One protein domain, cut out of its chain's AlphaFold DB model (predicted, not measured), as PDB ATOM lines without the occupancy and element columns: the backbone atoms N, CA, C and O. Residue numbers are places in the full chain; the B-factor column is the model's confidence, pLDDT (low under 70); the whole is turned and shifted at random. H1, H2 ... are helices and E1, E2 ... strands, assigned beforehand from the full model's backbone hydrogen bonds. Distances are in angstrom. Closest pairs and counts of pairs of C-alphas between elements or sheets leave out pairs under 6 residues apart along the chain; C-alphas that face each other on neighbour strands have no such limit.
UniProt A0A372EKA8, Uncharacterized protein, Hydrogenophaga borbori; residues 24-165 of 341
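AT A GLANCE: This is residues 24 to 165 of the 341 residues of an uncharacterized protein of Hydrogenophaga borbori (UniProt A0A372EKA8). One long helix, H1, runs along one side of the domain for nearly its whole length, over a body of three small sheets that are only loosely joined to one another. The pair E2 and E3 lies in the middle of the body, the pair E1 and E7 lies under the last part of H1, and the sheet E4, E5, E6 makes the side away from H1; H3 packs on one face of that sheet, and the short helix H2 sits at one end, packed on residues 24 to 28 of H1. The printed part has 142 residues, with three named helices and seven named strands in the order H1 E1 E2 H2 E3 E4 H3 E5 E6 E7; the class is mixed, helices and strands, and the strands in each sheet are antiparallel, the largest sheet having the order E4, E5, E6. The whole is compact, with a radius of gyration of the C-alphas of 15.5 A and spans of 44 by 32 by 27 A.

HOW THE PARTS SIT: H1, residues 24 to 51, touches H2, residues 79 to 86, with residues 24 to 28 alone; the closest C-alphas are those of Leu 25 and Ala 84, 5.0 A apart, and the two helices run the same way at a steep tilt of 51 degrees. Farther along, the closest C-alphas of H1 and E3, residues 95 to 99, are those of Ile 36 and Val 97, 7.0 A apart. Near its last residues, H1 has 13 pairs of C-alphas within 8 A of E7, residues 161 to 164, the closest being Gln 47 and Ala 163 at 4.3 A. E1, residues 58 to 61, is the antiparallel neighbour of E7, with N 59 and O 163 within hydrogen-bond range at 3.0 A. E1 runs on into E2, residues 64 to 67, across a break of 2 residues, at 62 degrees. E2 and E3 are antiparallel, with N 65 and O 98 at 2.9 A. The closest C-alphas of E3 and E4, residues 113 to 116, are those of Arg 95 and Val 113, 6.1 A apart. E4 is an edge strand, antiparallel to the inner strand E5, residues 145 to 150, with N 149 and O 115 at 2.8 A. E5 and E6, residues 155 to 159, form a hairpin, with N 148 and O 156 at 2.8 A. E6 runs on into E7 across a break of 1 residue, at 60 degrees. H3, residues 128 to 139, is on the sheet E4, E5, E6, at a height over the sheet of 7.9 A, and makes two layers with it, a helix on one face of a sheet. H3 lies over E4, but only just, with 3 of its 12 C-alphas falling on it, and runs along the strands, at 25 degrees to E4 on the local plane. H1 and H3 are apart. In H1, H2 and H3 every O i to N i+4 pair is within hydrogen-bond range.

IN THESE COORDINATES: H1 begins with C-alpha 24 at (27.842, 57.853, 87.422) and ends with C-alpha 51 at (4.294, 78.030, 113.856), 40.7 A away. H3 is 16.1 A long, E5 15.5 A and E6 13.5 A. E7 ends with C-alpha 164 at (1.498, 72.546, 107.137).

THE WHOLE: The C-alphas farthest apart are those of Arg 53 and Asp 79, 45.6 A. The printed part has no cut. The links E2 to H2, E3 to E4 and E4 to H3 are long. The mean pLDDT of the printed part is 80.8, and residues 53 to 57, 70 to 77, 126 to 127 and 165 are under 70.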
ATOM      1  N   ALA A  24      29.183  58.263  86.997       70.94
ATOM      2  CA  ALA A  24      27.842  57.853  87.422       70.94
ATOM      3  C   ALA A  24      27.661  57.906  88.951       70.94
ATOM      4  O   ALA A  24      26.622  58.349  89.444       70.94
ATOM      5  N   LEU A  25      28.687  57.506  89.711       77.50
ATOM      6  CA  LEU A  25      28.657  57.543  91.177       77.50
ATOM      7  C   LEU A  25      28.757  58.974  91.731       77.50
ATOM      8  O   LEU A  25      28.064  59.301  92.693       77.50
ATOM      9  N   GLU A  26      29.578  59.831  91.115       78.56
ATOM     10  CA  GLU A  26      29.634  61.268  91.422       78.56
ATOM     11  C   GLU A  26      28.266  61.925  91.192       78.56
ATOM     12  O   GLU A  26      27.704  62.550  92.093       78.56
ATOM     13  N   GLN A  27      27.679  61.689  90.015       74.31
ATOM     14  CA  GLN A  27      26.372  62.211  89.632       74.31
ATOM     15  C   GLN A  27      25.254  61.765  90.587       74.31
ATOM     16  O   GLN A  27      24.412  62.586  90.961       74.31
ATOM     17  N   ALA A  28      25.209  60.479  90.953       75.19
ATOM     18  CA  ALA A  28      24.219  59.952  91.891       75.19
ATOM     19  C   ALA A  28      24.385  60.576  93.287       75.19
ATOM     20  O   ALA A  28      23.401  61.010  93.882       75.19
ATOM     21  N   ARG A  29      25.625  60.710  93.779       80.44
ATOM     22  CA  ARG A  29      25.922  61.289  95.100       80.44
ATOM     23  C   ARG A  29      25.548  62.766  95.206       80.44
ATOM     24  O   ARG A  29      24.920  63.139  96.192       80.44
ATOM     25  N   VAL A  30      25.906  63.596  94.223       75.12
ATOM     26  CA  VAL A  30      25.591  65.039  94.248       75.12
ATOM     27  C   VAL A  30      24.082  65.272  94.268       75.12
ATOM     28  O   VAL A  30      23.581  66.047  95.077       75.12
ATOM     29  N   GLN A  31      23.332  64.575  93.413       73.81
ATOM     30  CA  GLN A  31      21.888  64.787  93.351       73.81
ATOM     31  C   GLN A  31      21.162  64.160  94.550       73.81
ATOM     32  O   GLN A  31      20.236  64.782  95.056       73.81
ATOM     33  N   LEU A  32      21.613  63.007  95.065       76.88
ATOM     34  CA  LEU A  32      21.094  62.429  96.311       76.88
ATOM     35  C   LEU A  32      21.284  63.381  97.500       76.88
ATOM     36  O   LEU A  32      20.364  63.572  98.290       76.88
ATOM     37  N   HIS A  33      22.461  64.006  97.606       83.25
ATOM     38  CA  HIS A  33      22.744  65.005  98.635       83.25
ATOM     39  C   HIS A  33      21.779  66.196  98.547       83.25
ATOM     40  O   HIS A  33      21.152  66.557  99.546       83.25
ATOM     41  N   ASN A  34      21.611  66.764  97.349       80.50
ATOM     42  CA  ASN A  34      20.728  67.909  97.138       80.50
ATOM     43  C   ASN A  34      19.247  67.545  97.334       80.50
ATOM     44  O   ASN A  34      18.507  68.342  97.901       80.50
ATOM     45  N   GLU A  35      18.814  66.346  96.936       79.00
ATOM     46  CA  GLU A  35      17.443  65.866  97.137       79.00
ATOM     47  C   GLU A  35      17.137  65.663  98.629       79.00
ATOM     48  O   GLU A  35      16.184  66.255  99.130       79.00
ATOM     49  N   ILE A  36      17.986  64.949  99.382       80.25
ATOM     50  CA  ILE A  36      17.831  64.807 100.845       80.25
ATOM     51  C   ILE A  36      17.826  66.180 101.537       80.25
ATOM     52  O   ILE A  36      16.993  66.442 102.409       80.25
ATOM     53  N   GLY A  37      18.730  67.079 101.138       84.06
ATOM     54  CA  GLY A  37      18.814  68.423 101.700       84.06
ATOM     55  C   GLY A  37      17.600  69.304 101.375       84.06
ATOM     56  O   GLY A  37      17.137  70.029 102.255       84.06
ATOM     57  N   LEU A  38      17.034  69.202 100.163       83.62
ATOM     58  CA  LEU A  38      15.798  69.892  99.780       83.62
ATOM     59  C   LEU A  38      14.631  69.434 100.657       83.62
ATOM     60  O   LEU A  38      13.956  70.265 101.251       83.62
ATOM     61  N   LEU A  39      14.411  68.128 100.794       79.88
ATOM     62  CA  LEU A  39      13.320  67.581 101.614       79.88
ATOM     63  C   LEU A  39      13.392  68.029 103.064       79.88
ATOM     64  O   LEU A  39      12.381  68.410 103.649       79.88
ATOM     65  N   ARG A  40      14.597  67.969 103.639       84.75
ATOM     66  CA  ARG A  40      14.860  68.421 104.995       84.75
ATOM     67  C   ARG A  40      14.482  69.895 105.119       84.75
ATOM     68  O   ARG A  40      13.774  70.267 106.047       84.75
ATOM     69  N   ALA A  41      14.909  70.722 104.168       87.06
ATOM     70  CA  ALA A  41      14.565  72.133 104.143       87.06
ATOM     71  C   ALA A  41      13.052  72.383 103.977       87.06
ATOM     72  O   ALA A  41      12.518  73.294 104.607       87.06
ATOM     73  N   VAL A  42      12.349  71.558 103.193       83.75
ATOM     74  CA  VAL A  42      10.884  71.598 103.016       83.75
ATOM     75  C   VAL A  42      10.162  71.202 104.303       83.75
ATOM     76  O   VAL A  42       9.213  71.874 104.693       83.75
ATOM     77  N   TYR A  43      10.636  70.172 105.005       81.69
ATOM     78  CA  TYR A  43      10.121  69.760 106.311       81.69
ATOM     79  C   TYR A  43      10.320  70.860 107.366       81.69
ATOM     80  O   TYR A  43       9.355  71.296 107.995       81.69
ATOM     81  N   GLU A  44      11.546  71.379 107.497       85.31
ATOM     82  CA  GLU A  44      11.876  72.490 108.398       85.31
ATOM     83  C   GLU A  44      11.038  73.749 108.084       85.31
ATOM     84  O   GLU A  44      10.557  74.419 109.000       85.31
ATOM     85  N   GLN A  45      10.818  74.071 106.804       84.19
ATOM     86  CA  GLN A  45       9.994  75.213 106.399       84.19
ATOM     87  C   GLN A  45       8.501  74.977 106.668       84.19
ATOM     88  O   GLN A  45       7.841  75.869 107.190       84.19
ATOM     89  N   ALA A  46       7.958  73.791 106.385       79.62
ATOM     90  CA  ALA A  46       6.552  73.475 106.648       79.62
ATOM     91  C   ALA A  46       6.204  73.519 108.153       79.62
ATOM     92  O   ALA A  46       5.078  73.865 108.516       79.62
ATOM     93  N   GLN A  47       7.172  73.229 109.031       79.94
ATOM     94  CA  GLN A  47       7.061  73.437 110.482       79.94
ATOM     95  C   GLN A  47       7.088  74.918 110.880       79.94
ATOM     96  O   GLN A  47       6.277  75.352 111.706       79.94
ATOM     97  N   ARG A  48       7.989  75.716 110.281       82.69
ATOM     98  CA  ARG A  48       8.010  77.176 110.479       82.69
ATOM     99  C   ARG A  48       6.683  77.801 110.069       82.69
ATOM    100  O   ARG A  48       6.071  78.469 110.895       82.69
ATOM    101  N   MET A  49       6.178  77.465 108.881       76.44
ATOM    102  CA  MET A  49       4.883  77.932 108.376       76.44
ATOM    103  C   MET A  49       3.724  77.579 109.323       76.44
ATOM    104  O   MET A  49       2.835  78.405 109.528       76.44
ATOM    105  N   ALA A  50       3.747  76.398 109.952       74.00
ATOM    106  CA  ALA A  50       2.743  76.012 110.947       74.00
ATOM    107  C   ALA A  50       2.836  76.866 112.224       74.00
ATOM    108  O   ALA A  50       1.816  77.296 112.760       74.00
ATOM    109  N   THR A  51       4.053  77.173 112.680       79.69
ATOM    110  CA  THR A  51       4.294  78.030 113.856       79.69
ATOM    111  C   THR A  51       3.937  79.496 113.575       79.69
ATOM    112  O   THR A  51       3.327  80.156 114.414       79.69
ATOM    113  N   GLN A  52       4.236  79.982 112.368       72.56
ATOM    114  CA  GLN A  52       3.865  81.304 111.845       72.56
ATOM    115  C   GLN A  52       2.364  81.419 111.501       72.56
ATOM    116  O   GLN A  52       1.906  82.501 111.146       72.56
ATOM    117  N   ARG A  53       1.587  80.327 111.617       68.00
ATOM    118  CA  ARG A  53       0.158  80.238 111.259       68.00
ATOM    119  C   ARG A  53      -0.159  80.577 109.793       68.00
ATOM    120  O   ARG A  53      -1.261  81.018 109.483       68.00
ATOM    121  N   TYR A  54       0.764  80.297 108.872       67.31
ATOM    122  CA  TYR A  54       0.523  80.412 107.424       67.31
ATOM    123  C   TYR A  54      -0.386  79.299 106.859       67.31
ATOM    124  O   TYR A  54      -0.735  79.325 105.681       67.31
ATOM    125  N   CYS A  55      -0.815  78.340 107.685       64.81
ATOM    126  CA  CYS A  55      -1.859  77.370 107.358       64.81
ATOM    127  C   CYS A  55      -2.904  77.273 108.480       64.81
ATOM    128  O   CYS A  55      -2.590  77.429 109.660       64.81
ATOM    129  N   SER A  56      -4.151  76.973 108.111       56.84
ATOM    130  CA  SER A  56      -5.272  76.777 109.045       56.84
ATOM    131  C   SER A  56      -5.183  75.520 109.900       56.84
ATOM    132  O   SER A  56      -5.730  75.469 110.999       56.84
ATOM    133  N   THR A  57      -4.555  74.478 109.363       64.38
ATOM    134  CA  THR A  57      -4.463  73.155 109.975       64.38
ATOM    135  C   THR A  57      -3.039  72.651 109.833       64.38
ATOM    136  O   THR A  57      -2.551  72.445 108.721       64.38
ATOM    137  N   ALA A  58      -2.390  72.427 110.972       71.69
ATOM    138  CA  ALA A  58      -1.141  71.692 111.044       71.69
ATOM    139  C   ALA A  58      -1.442  70.251 111.462       71.69
ATOM    140  O   ALA A  58      -2.183  70.020 112.419       71.69
ATOM    141  N   HIS A  59      -0.857  69.287 110.760       73.50
ATOM    142  CA  HIS A  59      -0.968  67.868 111.097       73.50
ATOM    143  C   HIS A  59       0.380  67.344 111.606       73.50
ATOM    144  O   HIS A  59       1.418  67.896 111.236       73.50
ATOM    145  N   PRO A  60       0.411  66.291 112.443       77.56
ATOM    146  CA  PRO A  60       1.666  65.642 112.793       77.56
ATOM    147  C   PRO A  60       2.264  64.962 111.555       77.56
ATOM    148  O   PRO A  60       1.673  64.038 110.991       77.56
ATOM    149  N   HIS A  61       3.438  65.420 111.137       82.19
ATOM    150  CA  HIS A  61       4.274  64.760 110.139       82.19
ATOM    151  C   HIS A  61       5.365  63.950 110.837       82.19
ATOM    152  O   HIS A  61       5.846  64.323 111.911       82.19
ATOM    153  N   GLU A  62       5.751  62.835 110.231       85.00
ATOM    154  CA  GLU A  62       6.791  61.951 110.739       85.00
ATOM    155  C   GLU A  62       8.153  62.666 110.828       85.00
ATOM    156  O   GLU A  62       8.474  63.493 109.974       85.00
ATOM    157  N   PRO A  63       8.974  62.384 111.854       86.69
ATOM    158  CA  PRO A  63      10.259  63.051 112.056       86.69
ATOM    159  C   PRO A  63      11.408  62.370 111.296       86.69
ATOM    160  O   PRO A  63      12.516  62.242 111.814       86.69
ATOM    161  N   PHE A  64      11.153  61.879 110.084       86.75
ATOM    162  CA  PHE A  64      12.145  61.201 109.250       86.75
ATOM    163  C   PHE A  64      11.782  61.302 107.769       86.75
ATOM    164  O   PHE A  64      10.667  61.662 107.407       86.75
ATOM    165  N   ILE A  65      12.734  60.970 106.903       84.81
ATOM    166  CA  ILE A  65      12.536  60.886 105.456       84.81
ATOM    167  C   ILE A  65      12.910  59.480 105.004       84.81
ATOM    168  O   ILE A  65      13.998  58.990 105.320       84.81
ATOM    169  N   LEU A  66      12.022  58.866 104.223       84.75
ATOM    170  CA  LEU A  66      12.301  57.629 103.499       84.75
ATOM    171  C   LEU A  66      12.703  57.922 102.053       84.75
ATOM    172  O   LEU A  66      12.233  58.887 101.454       84.75
ATOM    173  N   MET A  67      13.529  57.053 101.482       80.94
ATOM    174  CA  MET A  67      13.794  56.990 100.049       80.94
ATOM    175  C   MET A  67      13.787  55.530  99.589       80.94
ATOM    176  O   MET A  67      14.198  54.636 100.324       80.94
ATOM    177  N   THR A  68      13.291  55.290  98.378       79.62
ATOM    178  CA  THR A  68      13.217  53.972  97.731       79.62
ATOM    179  C   THR A  68      13.264  54.154  96.215       79.62
ATOM    180  O   THR A  68      12.773  55.160  95.705       79.62
ATOM    181  N   THR A  69      13.795  53.179  95.477       74.19
ATOM    182  CA  THR A  69      13.676  53.080  94.015       74.19
ATOM    183  C   THR A  69      12.485  52.235  93.552       74.19
ATOM    184  O   THR A  69      12.312  52.084  92.350       74.19
ATOM    185  N   GLY A  70      11.674  51.664  94.451       66.06
ATOM    186  CA  GLY A  70      10.547  50.779  94.102       66.06
ATOM    187  C   GLY A  70       9.470  51.465  93.253       66.06
ATOM    188  O   GLY A  70       8.762  50.827  92.483       66.06
ATOM    189  N   HIS A  71       9.417  52.795  93.325       64.62
ATOM    190  CA  HIS A  71       8.558  53.655  92.515       64.62
ATOM    191  C   HIS A  71       9.099  53.997  91.119       64.62
ATOM    192  O   HIS A  71       8.385  54.608  90.320       64.62
ATOM    193  N   VAL A  72      10.382  53.724  90.862       62.69
ATOM    194  CA  VAL A  72      11.051  54.110  89.618       62.69
ATOM    195  C   VAL A  72      10.655  53.103  88.562       62.69
ATOM    196  O   VAL A  72      10.859  51.905  88.748       62.69
ATOM    197  N   ASP A  73      10.153  53.580  87.426       61.66
ATOM    198  CA  ASP A  73      10.032  52.741  86.239       61.66
ATOM    199  C   ASP A  73      11.418  52.145  85.917       61.66
ATOM    200  O   ASP A  73      12.353  52.907  85.637       61.66
ATOM    201  N   PRO A  74      11.596  50.809  85.934       59.78
ATOM    202  CA  PRO A  74      12.891  50.191  85.675       59.78
ATOM    203  C   PRO A  74      13.506  50.585  84.325       59.78
ATOM    204  O   PRO A  74      14.721  50.480  84.175       59.78
ATOM    205  N   GLN A  75      12.699  51.061  83.366       61.12
ATOM    206  CA  GLN A  75      13.151  51.557  82.062       61.12
ATOM    207  C   GLN A  75      13.726  52.985  82.112       61.12
ATOM    208  O   GLN A  75      14.500  53.355  81.232       61.12
ATOM    209  N   GLN A  76      13.387  53.782  83.132       62.69
ATOM    210  CA  GLN A  76      13.882  55.158  83.308       62.69
ATOM    211  C   GLN A  76      15.259  55.219  83.981       62.69
ATOM    212  O   GLN A  76      15.926  56.252  83.923       62.69
ATOM    213  N   LEU A  77      15.715  54.122  84.596       66.38
ATOM    214  CA  LEU A  77      17.008  54.054  85.270       66.38
ATOM    215  C   LEU A  77      17.944  53.063  84.578       66.38
ATOM    216  O   LEU A  77      17.660  51.867  84.532       66.38
ATOM    217  N   SER A  78      19.092  53.545  84.094       72.50
ATOM    218  CA  SER A  78      20.142  52.664  83.578       72.50
ATOM    219  C   SER A  78      20.676  51.745  84.681       72.50
ATOM    220  O   SER A  78      20.748  52.132  85.851       72.50
ATOM    221  N   ASP A  79      21.102  50.536  84.309       78.56
ATOM    222  CA  ASP A  79      21.676  49.573  85.258       78.56
ATOM    223  C   ASP A  79      22.901  50.158  85.993       78.56
ATOM    224  O   ASP A  79      23.091  49.905  87.182       78.56
ATOM    225  N   GLU A  80      23.679  51.019  85.323       76.50
ATOM    226  CA  GLU A  80      24.807  51.744  85.918       76.50
ATOM    227  C   GLU A  80      24.365  52.725  87.017       76.50
ATOM    228  O   GLU A  80      24.944  52.720  88.106       76.50
ATOM    229  N   LEU A  81      23.328  53.537  86.777       72.69
ATOM    230  CA  LEU A  81      22.810  54.459  87.792       72.69
ATOM    231  C   LEU A  81      22.106  53.712  88.932       72.69
ATOM    232  O   LEU A  81      22.243  54.105  90.089       72.69
ATOM    233  N   ARG A  82      21.427  52.592  88.646       75.75
ATOM    234  CA  ARG A  82      20.858  51.713  89.681       75.75
ATOM    235  C   ARG A  82      21.956  51.120  90.572       75.75
ATOM    236  O   ARG A  82      21.825  51.126  91.794       75.75
ATOM    237  N   ALA A  83      23.068  50.679  89.984       81.31
ATOM    238  CA  ALA A  83      24.230  50.184  90.722       81.31
ATOM    239  C   ALA A  83      24.960  51.294  91.504       81.31
ATOM    240  O   ALA A  83      25.422  51.054  92.621       81.31
ATOM    241  N   ALA A  84      25.048  52.511  90.958       80.50
ATOM    242  CA  ALA A  84      25.557  53.677  91.678       80.50
ATOM    243  C   ALA A  84      24.692  54.004  92.909       80.50
ATOM    244  O   ALA A  84      25.236  54.295  93.972       80.50
ATOM    245  N   TYR A  85      23.368  53.878  92.799       77.88
ATOM    246  CA  TYR A  85      22.452  54.113  93.913       77.88
ATOM    247  C   TYR A  85      22.484  53.061  95.006       77.88
ATOM    248  O   TYR A  85      22.546  53.418  96.184       77.88
ATOM    249  N   ALA A  86      22.540  51.782  94.637       81.44
ATOM    250  CA  ALA A  86      22.677  50.704  95.610       81.44
ATOM    251  C   ALA A  86      23.936  50.896  96.485       81.44
ATOM    252  O   ALA A  86      23.893  50.682  97.695       81.44
ATOM    253  N   LYS A  87      25.038  51.402  95.904       84.50
ATOM    254  CA  LYS A  87      26.268  51.769  96.636       84.50
ATOM    255  C   LYS A  87      26.110  52.959  97.590       84.50
ATOM    256  O   LYS A  87      26.920  53.100  98.500       84.50
ATOM    257  N   LEU A  88      25.108  53.810  97.380       79.62
ATOM    258  CA  LEU A  88      24.775  54.956  98.233       79.62
ATOM    259  C   LEU A  88      23.658  54.636  99.244       79.62
ATOM    260  O   LEU A  88      23.200  55.536  99.941       79.62
ATOM    261  N   GLY A  89      23.218  53.375  99.334       77.81
ATOM    262  CA  GLY A  89      22.145  52.965 100.240       77.81
ATOM    263  C   GLY A  89      20.745  53.353  99.759       77.81
ATOM    264  O   GLY A  89      19.858  53.537 100.584       77.81
ATOM    265  N   VAL A  90      20.538  53.479  98.445       80.25
ATOM    266  CA  VAL A  90      19.223  53.716  97.834       80.25
ATOM    267  C   VAL A  90      18.910  52.551  96.897       80.25
ATOM    268  O   VAL A  90      19.582  52.341  95.891       80.25
ATOM    269  N   ASP A  91      17.903  51.761  97.249       81.12
ATOM    270  CA  ASP A  91      17.436  50.597  96.494       81.12
ATOM    271  C   ASP A  91      15.902  50.492  96.595       81.12
ATOM    272  O   ASP A  91      15.239  51.426  97.039       81.12
ATOM    273  N   HIS A  92      15.318  49.380  96.154       80.75
ATOM    274  CA  HIS A  92      13.870  49.143  96.166       80.75
ATOM    275  C   HIS A  92      13.252  49.149  97.581       80.75
ATOM    276  O   HIS A  92      12.054  49.394  97.725       80.75
ATOM    277  N   LYS A  93      14.040  48.963  98.646       86.44
ATOM    278  CA  LYS A  93      13.546  49.040 100.027       86.44
ATOM    279  C   LYS A  93      13.341  50.496 100.456       86.44
ATOM    280  O   LYS A  93      14.088  51.385 100.057       86.44
ATOM    281  N   ALA A  94      12.353  50.755 101.313       87.50
ATOM    282  CA  ALA A  94      12.158  52.080 101.897       87.50
ATOM    283  C   ALA A  94      13.155  52.314 103.037       87.50
ATOM    284  O   ALA A  94      13.019  51.763 104.128       87.50
ATOM    285  N   ARG A  95      14.182  53.118 102.764       86.94
ATOM    286  CA  ARG A  95      15.303  53.362 103.672       86.94
ATOM    287  C   ARG A  95      15.248  54.749 104.270       86.94
ATOM    288  O   ARG A  95      14.954  55.719 103.574       86.94
ATOM    289  N   VAL A  96      15.584  54.847 105.547       86.50
ATOM    290  CA  VAL A  96      15.717  56.123 106.250       86.50
ATOM    291  C   VAL A  96      16.948  56.856 105.727       86.50
ATOM    292  O   VAL A  96      18.072  56.389 105.897       86.50
ATOM    293  N   VAL A  97      16.751  58.020 105.111       81.69
ATOM    294  CA  VAL A  97      17.845  58.869 104.595       81.69
ATOM    295  C   VAL A  97      18.091  60.115 105.448       81.69
ATOM    296  O   VAL A  97      19.138  60.749 105.336       81.69
ATOM    297  N   TRP A  98      17.153  60.451 106.335       85.25
ATOM    298  CA  TRP A  98      17.288  61.512 107.331       85.25
ATOM    299  C   TRP A  98      16.324  61.272 108.500       85.25
ATOM    300  O   TRP A  98      15.241  60.720 108.307       85.25
ATOM    301  N   VAL A  99      16.712  61.720 109.694       84.81
ATOM    302  CA  VAL A  99      15.894  61.741 110.916       84.81
ATOM    303  C   VAL A  99      16.035  63.125 111.549       84.81
ATOM    304  O   VAL A  99      17.123  63.706 111.528       84.81
ATOM    305  N   ASP A 100      14.947  63.657 112.104       84.06
ATOM    306  CA  ASP A 100      14.947  64.906 112.862       84.06
ATOM    307  C   ASP A 100      15.908  64.786 114.064       84.06
ATOM    308  O   ASP A 100      15.687  63.926 114.918       84.06
ATOM    309  N   PRO A 101      16.947  65.637 114.189       84.88
ATOM    310  CA  PRO A 101      17.930  65.536 115.275       84.88
ATOM    311  C   PRO A 101      17.361  65.708 116.692       84.88
ATOM    312  O   PRO A 101      18.075  65.479 117.664       84.88
ATOM    313  N   THR A 102      16.110  66.158 116.816       83.44
ATOM    314  CA  THR A 102      15.403  66.315 118.096       83.44
ATOM    315  C   THR A 102      14.393  65.199 118.376       83.44
ATOM    316  O   THR A 102      13.800  65.180 119.454       83.44
ATOM    317  N   ALA A 103      14.184  64.272 117.436       80.12
ATOM    318  CA  ALA A 103      13.486  63.026 117.721       80.12
ATOM    319  C   ALA A 103      14.396  62.085 118.526       80.12
ATOM    320  O   ALA A 103      15.623  62.153 118.445       80.12
ATOM    321  N   GLU A 104      13.796  61.193 119.313       73.19
ATOM    322  CA  GLU A 104      14.562  60.187 120.049       73.19
ATOM    323  C   GLU A 104      15.359  59.290 119.077       73.19
ATOM    324  O   GLU A 104      14.824  58.907 118.032       73.19
ATOM    325  N   PRO A 105      16.602  58.888 119.412       70.94
ATOM    326  CA  PRO A 105      17.529  58.192 118.505       70.94
ATOM    327  C   PRO A 105      17.181  56.703 118.279       70.94
ATOM    328  O   PRO A 105      18.062  55.854 118.135       70.94
ATOM    329  N   LYS A 106      15.886  56.374 118.280       78.94
ATOM    330  CA  LYS A 106      15.326  55.036 118.054       78.94
ATOM    331  C   LYS A 106      15.393  54.602 116.585       78.94
ATOM    332  O   LYS A 106      15.365  53.405 116.328       78.94
ATOM    333  N   LEU A 107      15.475  55.560 115.658       88.25
ATOM    334  CA  LEU A 107      15.583  55.356 114.211       88.25
ATOM    335  C   LEU A 107      16.897  55.960 113.699       88.25
ATOM    336  O   LEU A 107      17.297  57.036 114.150       88.25
ATOM    337  N   LYS A 108      17.566  55.289 112.761       89.75
ATOM    338  CA  LYS A 108      18.878  55.674 112.224       89.75
ATOM    339  C   LYS A 108      18.847  55.758 110.703       89.75
ATOM    340  O   LYS A 108      18.071  55.089 110.029       89.75
ATOM    341  N   VAL A 109      19.744  56.570 110.147       88.56
ATOM    342  CA  VAL A 109      19.980  56.610 108.696       88.56
ATOM    343  C   VAL A 109      20.533  55.258 108.233       88.56
ATOM    344  O   VAL A 109      21.496  54.755 108.808       88.56
ATOM    345  N   GLY A 110      19.929  54.697 107.187       86.69
ATOM    346  CA  GLY A 110      20.221  53.369 106.644       86.69
ATOM    347  C   GLY A 110      19.210  52.285 107.033       86.69
ATOM    348  O   GLY A 110      19.098  51.304 106.291       86.69
ATOM    349  N   ASP A 111      18.453  52.480 108.123       90.00
ATOM    350  CA  ASP A 111      17.419  51.543 108.579       90.00
ATOM    351  C   ASP A 111      16.374  51.314 107.474       90.00
ATOM    352  O   ASP A 111      15.973  52.244 106.765       90.00
ATOM    353  N   VAL A 112      15.927  50.067 107.322       93.31
ATOM    354  CA  VAL A 112      14.879  49.686 106.368       93.31
ATOM    355  C   VAL A 112      13.543  49.663 107.092       93.31
ATOM    356  O   VAL A 112      13.367  48.893 108.030       93.31
ATOM    357  N   VAL A 113      12.583  50.453 106.619       91.69
ATOM    358  CA  VAL A 113      11.211  50.457 107.129       91.69
ATOM    359  C   VAL A 113      10.339  49.547 106.268       91.69
ATOM    360  O   VAL A 113      10.214  49.756 105.062       91.69
ATOM    361  N   VAL A 114       9.704  48.561 106.902       95.50
ATOM    362  CA  VAL A 114       8.806  47.587 106.251       95.50
ATOM    363  C   VAL A 114       7.336  47.792 106.600       95.50
ATOM    364  O   VAL A 114       6.475  47.278 105.895       95.50
ATOM    365  N   ALA A 115       7.014  48.550 107.653       95.50
ATOM    366  CA  ALA A 115       5.640  48.976 107.912       95.50
ATOM    367  C   ALA A 115       5.558  50.286 108.704       95.50
ATOM    368  O   ALA A 115       6.465  50.627 109.462       95.50
ATOM    369  N   ILE A 116       4.443  51.010 108.553       91.69
ATOM    370  CA  ILE A 116       4.133  52.216 109.339       91.69
ATOM    371  C   ILE A 116       2.667  52.189 109.770       91.69
ATOM    372  O   ILE A 116       1.771  52.027 108.943       91.69
ATOM    373  N   ASN A 117       2.405  52.339 111.070       92.56
ATOM    374  CA  ASN A 117       1.080  52.213 111.693       92.56
ATOM    375  C   ASN A 117       0.360  50.913 111.271       92.56
ATOM    376  O   ASN A 117      -0.822  50.925 110.925       92.56
ATOM    377  N   GLY A 118       1.102  49.798 111.246       91.25
ATOM    378  CA  GLY A 118       0.611  48.478 110.830       91.25
ATOM    379  C   GLY A 118       0.347  48.327 109.325       91.25
ATOM    380  O   GLY A 118      -0.288  47.361 108.913       91.25
ATOM    381  N   ARG A 119       0.789  49.278 108.492       91.88
ATOM    382  CA  ARG A 119       0.639  49.240 107.029       91.88
ATOM    383  C   ARG A 119       1.956  48.828 106.399       91.88
ATOM    384  O   ARG A 119       2.919  49.581 106.516       91.88
ATOM    385  N   ALA A 120       1.977  47.665 105.754       93.75
ATOM    386  CA  ALA A 120       3.156  47.158 105.069       93.75
ATOM    387  C   ALA A 120       3.634  48.102 103.951       93.75
ATOM    388  O   ALA A 120       2.842  48.819 103.330       93.75
ATOM    389  N   ILE A 121       4.943  48.087 103.725       88.25
ATOM    390  CA  ILE A 121       5.641  48.732 102.623       88.25
ATOM    391  C   ILE A 121       6.213  47.613 101.754       88.25
ATOM    392  O   ILE A 121       7.305  47.112 102.009       88.25
ATOM    393  N   GLU A 122       5.454  47.217 100.737       87.50
ATOM    394  CA  GLU A 122       5.877  46.226  99.748       87.50
ATOM    395  C   GLU A 122       6.956  46.836  98.828       87.50
ATOM    396  O   GLU A 122       6.644  47.788  98.106       87.50
ATOM    397  N   PRO A 123       8.216  46.351  98.830       80.56
ATOM    398  CA  PRO A 123       9.316  46.996  98.098       80.56
ATOM    399  C   PRO A 123       9.135  47.039  96.573       80.56
ATOM    400  O   PRO A 123       9.637  47.950  95.917       80.56
ATOM    401  N   ASP A 124       8.403  46.064  96.029       77.56
ATOM    402  CA  ASP A 124       8.127  45.920  94.596       77.56
ATOM    403  C   ASP A 124       6.752  46.493  94.182       77.56
ATOM    404  O   ASP A 124       6.430  46.518  92.994       77.56
ATOM    405  N   GLU A 125       5.922  46.963  95.129       76.69
ATOM    406  CA  GLU A 125       4.675  47.672  94.803       76.69
ATOM    407  C   GLU A 125       4.972  49.175  94.645       76.69
ATOM    408  O   GLU A 125       5.332  49.822  95.635       76.69
ATOM    409  N   PRO A 126       4.770  49.781  93.455       68.38
ATOM    410  CA  PRO A 126       5.375  51.069  93.110       68.38
ATOM    411  C   PRO A 126       5.176  52.248  94.067       68.38
ATOM    412  O   PRO A 126       5.962  53.186  94.029       68.38
ATOM    413  N   TYR A 127       4.148  52.259  94.918       69.38
ATOM    414  CA  TYR A 127       3.843  53.416  95.766       69.38
ATOM    415  C   TYR A 127       3.554  53.061  97.229       69.38
ATOM    416  O   TYR A 127       2.978  53.866  97.966       69.38
ATOM    417  N   SER A 128       3.972  51.876  97.674       76.00
ATOM    418  CA  SER A 128       3.679  51.342  99.009       76.00
ATOM    419  C   SER A 128       4.122  52.275 100.146       76.00
ATOM    420  O   SER A 128       3.302  52.642 100.989       76.00
ATOM    421  N   ALA A 129       5.370  52.758 100.127       77.88
ATOM    422  CA  ALA A 129       5.922  53.660 101.145       77.88
ATOM    423  C   ALA A 129       5.154  54.992 101.235       77.88
ATOM    424  O   ALA A 129       4.790  55.435 102.327       77.88
ATOM    425  N   MET A 130       4.830  55.585 100.078       74.06
ATOM    426  CA  MET A 130       3.961  56.762  99.960       74.06
ATOM    427  C   MET A 130       2.599  56.521 100.612       74.06
ATOM    428  O   MET A 130       2.129  57.317 101.429       74.06
ATOM    429  N   VAL A 131       1.945  55.426 100.226       75.38
ATOM    430  CA  VAL A 131       0.584  55.108 100.653       75.38
ATOM    431  C   VAL A 131       0.545  54.776 102.146       75.38
ATOM    432  O   VAL A 131      -0.395  55.194 102.829       75.38
ATOM    433  N   ALA A 132       1.562  54.086 102.668       81.94
ATOM    434  CA  ALA A 132       1.732  53.806 104.089       81.94
ATOM    435  C   ALA A 132       1.882  55.105 104.895       81.94
ATOM    436  O   ALA A 132       1.050  55.355 105.769       81.94
ATOM    437  N   LEU A 133       2.846  55.973 104.550       81.25
ATOM    438  CA  LEU A 133       3.067  57.249 105.244       81.25
ATOM    439  C   LEU A 133       1.840  58.160 105.199       81.25
ATOM    440  O   LEU A 133       1.383  58.640 106.239       81.25
ATOM    441  N   ARG A 134       1.222  58.343 104.026       76.19
ATOM    442  CA  ARG A 134       0.020  59.177 103.921       76.19
ATOM    443  C   ARG A 134      -1.128  58.651 104.784       76.19
ATOM    444  O   ARG A 134      -1.751  59.426 105.512       76.19
ATOM    445  N   LYS A 135      -1.429  57.350 104.707       80.44
ATOM    446  CA  LYS A 135      -2.503  56.738 105.508       80.44
ATOM    447  C   LYS A 135      -2.157  56.700 107.000       80.44
ATOM    448  O   LYS A 135      -3.080  56.681 107.812       80.44
ATOM    449  N   ALA A 136      -0.874  56.677 107.367       82.88
ATOM    450  CA  ALA A 136      -0.423  56.816 108.747       82.88
ATOM    451  C   ALA A 136      -0.742  58.220 109.279       82.88
ATOM    452  O   ALA A 136      -1.461  58.313 110.269       82.88
ATOM    453  N   ARG A 137      -0.338  59.288 108.569       79.38
ATOM    454  CA  ARG A 137      -0.652  60.690 108.925       79.38
ATOM    455  C   ARG A 137      -2.159  60.947 109.041       79.38
ATOM    456  O   ARG A 137      -2.613  61.476 110.044       79.38
ATOM    457  N   HIS A 138      -2.944  60.551 108.032       77.19
ATOM    458  CA  HIS A 138      -4.399  60.788 108.014       77.19
ATOM    459  C   HIS A 138      -5.162  59.992 109.094       77.19
ATOM    460  O   HIS A 138      -6.277  60.365 109.448       77.19
ATOM    461  N   GLY A 139      -4.599  58.882 109.584       77.69
ATOM    462  CA  GLY A 139      -5.183  58.082 110.665       77.69
ATOM    463  C   GLY A 139      -4.681  58.445 112.066       77.69
ATOM    464  O   GLY A 139      -5.217  57.918 113.040       77.69
ATOM    465  N   LEU A 140      -3.659  59.299 112.174       81.56
ATOM    466  CA  LEU A 140      -2.993  59.615 113.434       81.56
ATOM    467  C   LEU A 140      -3.870  60.527 114.300       81.56
ATOM    468  O   LEU A 140      -4.290  61.597 113.860       81.56
ATOM    469  N   GLN A 141      -4.122  60.123 115.543       81.44
ATOM    470  CA  GLN A 141      -4.772  60.996 116.521       81.44
ATOM    471  C   GLN A 141      -3.765  61.992 117.129       81.44
ATOM    472  O   GLN A 141      -2.565  61.705 117.171       81.44
ATOM    473  N   PRO A 142      -4.212  63.160 117.631       75.06
ATOM    474  CA  PRO A 142      -3.335  64.099 118.328       75.06
ATOM    475  C   PRO A 142      -2.571  63.425 119.478       75.06
ATOM    476  O   PRO A 142      -3.171  62.777 120.332       75.06
ATOM    477  N   GLY A 143      -1.243  63.571 119.494       80.19
ATOM    478  CA  GLY A 143      -0.363  62.973 120.508       80.19
ATOM    479  C   GLY A 143      -0.035  61.484 120.315       80.19
ATOM    480  O   GLY A 143       0.774  60.953 121.069       80.19
ATOM    481  N   GLN A 144      -0.604  60.808 119.312       89.62
ATOM    482  CA  GLN A 144      -0.259  59.420 118.994       89.62
ATOM    483  C   GLN A 144       1.088  59.353 118.237       89.62
ATOM    484  O   GLN A 144       1.274  60.109 117.280       89.62
ATOM    485  N   PRO A 145       2.025  58.459 118.604       91.19
ATOM    486  CA  PRO A 145       3.258  58.262 117.848       91.19
ATOM    487  C   PRO A 145       3.014  57.501 116.536       91.19
ATOM    488  O   PRO A 145       2.113  56.664 116.432       91.19
ATOM    489  N   PHE A 146       3.878  57.743 115.552       89.81
ATOM    490  CA  PHE A 146       4.079  56.828 114.435       89.81
ATOM    491  C   PHE A 146       4.720  55.538 114.952       89.81
ATOM    492  O   PHE A 146       5.728  55.585 115.654       89.81
ATOM    493  N   GLN A 147       4.137  54.404 114.574       93.75
ATOM    494  CA  GLN A 147       4.647  53.058 114.821       93.75
ATOM    495  C   GLN A 147       5.400  52.599 113.573       93.75
ATOM    496  O   GLN A 147       4.769  52.257 112.574       93.75
ATOM    497  N   VAL A 148       6.728  52.627 113.605       93.44
ATOM    498  CA  VAL A 148       7.602  52.247 112.487       93.44
ATOM    499  C   VAL A 148       8.130  50.836 112.731       93.44
ATOM    500  O   VAL A 148       8.702  50.577 113.783       93.44
ATOM    501  N   THR A 149       7.944  49.916 111.787       96.62
ATOM    502  CA  THR A 149       8.489  48.550 111.859       96.62
ATOM    503  C   THR A 149       9.684  48.422 110.924       96.62
ATOM    504  O   THR A 149       9.580  48.781 109.746       96.62
ATOM    505  N   LEU A 150      10.797  47.910 111.447       96.25
ATOM    506  CA  LEU A 150      12.049  47.697 110.722       96.25
ATOM    507  C   LEU A 150      12.145  46.275 110.138       96.25
ATOM    508  O   LEU A 150      11.382  45.392 110.533       96.25
ATOM    509  N   ASP A 151      13.059  46.040 109.188       95.25
ATOM    510  CA  ASP A 151      13.193  44.729 108.521       95.25
ATOM    511  C   ASP A 151      13.772  43.605 109.399       95.25
ATOM    512  O   ASP A 151      13.612  42.431 109.062       95.25
ATOM    513  N   ASP A 152      14.342  43.937 110.559       94.00
ATOM    514  CA  ASP A 152      14.699  42.996 111.630       94.00
ATOM    515  C   ASP A 152      13.521  42.646 112.570       94.00
ATOM    516  O   ASP A 152      13.657  41.806 113.461       94.00
ATOM    517  N   GLY A 153      12.354  43.267 112.363       93.00
ATOM    518  CA  GLY A 153      11.153  43.106 113.181       93.00
ATOM    519  C   GLY A 153      11.054  44.059 114.377       93.00
ATOM    520  O   GLY A 153      10.053  44.007 115.097       93.00
ATOM    521  N   GLN A 154      12.032  44.944 114.607       94.25
ATOM    522  CA  GLN A 154      11.954  45.947 115.669       94.25
ATOM    523  C   GLN A 154      10.823  46.954 115.394       94.25
ATOM    524  O   GLN A 154      10.653  47.444 114.277       94.25
ATOM    525  N   ALA A 155      10.067  47.309 116.437       93.31
ATOM    526  CA  ALA A 155       9.121  48.422 116.416       93.31
ATOM    527  C   ALA A 155       9.737  49.679 117.054       93.31
ATOM    528  O   ALA A 155      10.392  49.612 118.097       93.31
ATOM    529  N   VAL A 156       9.516  50.831 116.425       93.25
ATOM    530  CA  VAL A 156      10.054  52.138 116.805       93.25
ATOM    531  C   VAL A 156       8.918  53.157 116.867       93.25
ATOM    532  O   VAL A 156       8.254  53.430 115.869       93.25
ATOM    533  N   GLU A 157       8.716  53.743 118.046       92.81
ATOM    534  CA  GLU A 157       7.741  54.814 118.269       92.81
ATOM    535  C   GLU A 157       8.377  56.195 118.119       92.81
ATOM    536  O   GLU A 157       9.365  56.504 118.792       92.81
ATOM    537  N   LEU A 158       7.774  57.040 117.277       89.06
ATOM    538  CA  LEU A 158       8.238  58.399 116.989       89.06
ATOM    539  C   LEU A 158       7.078  59.395 117.034       89.06
ATOM    540  O   LEU A 158       6.105  59.264 116.291       89.06
ATOM    541  N   LEU A 159       7.180  60.426 117.873       88.75
ATOM    542  CA  LEU A 159       6.188  61.502 117.899       88.75
ATOM    543  C   LEU A 159       6.323  62.387 116.655       88.75
ATOM    544  O   LEU A 159       7.403  62.882 116.336       88.75
ATOM    545  N   GLY A 160       5.203  62.590 115.960       82.81
ATOM    546  CA  GLY A 160       5.129  63.519 114.841       82.81
ATOM    547  C   GLY A 160       5.178  64.977 115.290       82.81
ATOM    548  O   GLY A 160       4.693  65.319 116.370       82.81
ATOM    549  N   LYS A 161       5.700  65.852 114.432       80.75
ATOM    550  CA  LYS A 161       5.718  67.303 114.662       80.75
ATOM    551  C   LYS A 161       4.671  68.018 113.802       80.75
ATOM    552  O   LYS A 161       4.489  67.618 112.652       80.75
ATOM    553  N   PRO A 162       4.007  69.078 114.304       79.25
ATOM    554  CA  PRO A 162       3.071  69.866 113.508       79.25
ATOM    555  C   PRO A 162       3.756  70.509 112.295       79.25
ATOM    556  O   PRO A 162       4.724  71.252 112.449       79.25
ATOM    557  N   ALA A 163       3.228  70.255 111.102       77.44
ATOM    558  CA  ALA A 163       3.635  70.907 109.861       77.44
ATOM    559  C   ALA A 163       2.406  71.240 109.002       77.44
ATOM    560  O   ALA A 163       1.357  70.598 109.127       77.44
ATOM    561  N   CYS A 164       2.525  72.246 108.134       73.12
ATOM    562  CA  CYS A 164       1.498  72.546 107.137       73.12
ATOM    563  C   CYS A 164       1.434  71.451 106.058       73.12
ATOM    564  O   CYS A 164       2.472  70.973 105.596       73.12
ATOM    565  N   GLU A 165       0.226  71.095 105.604       67.38
ATOM    566  CA  GLU A 165       0.029  70.135 104.505       67.38
ATOM    567  C   GLU A 165       0.368  70.777 103.144       67.38
ATOM    568  O   GLU A 165      -0.503  71.199 102.384       67.38
TER     569      GLU A 165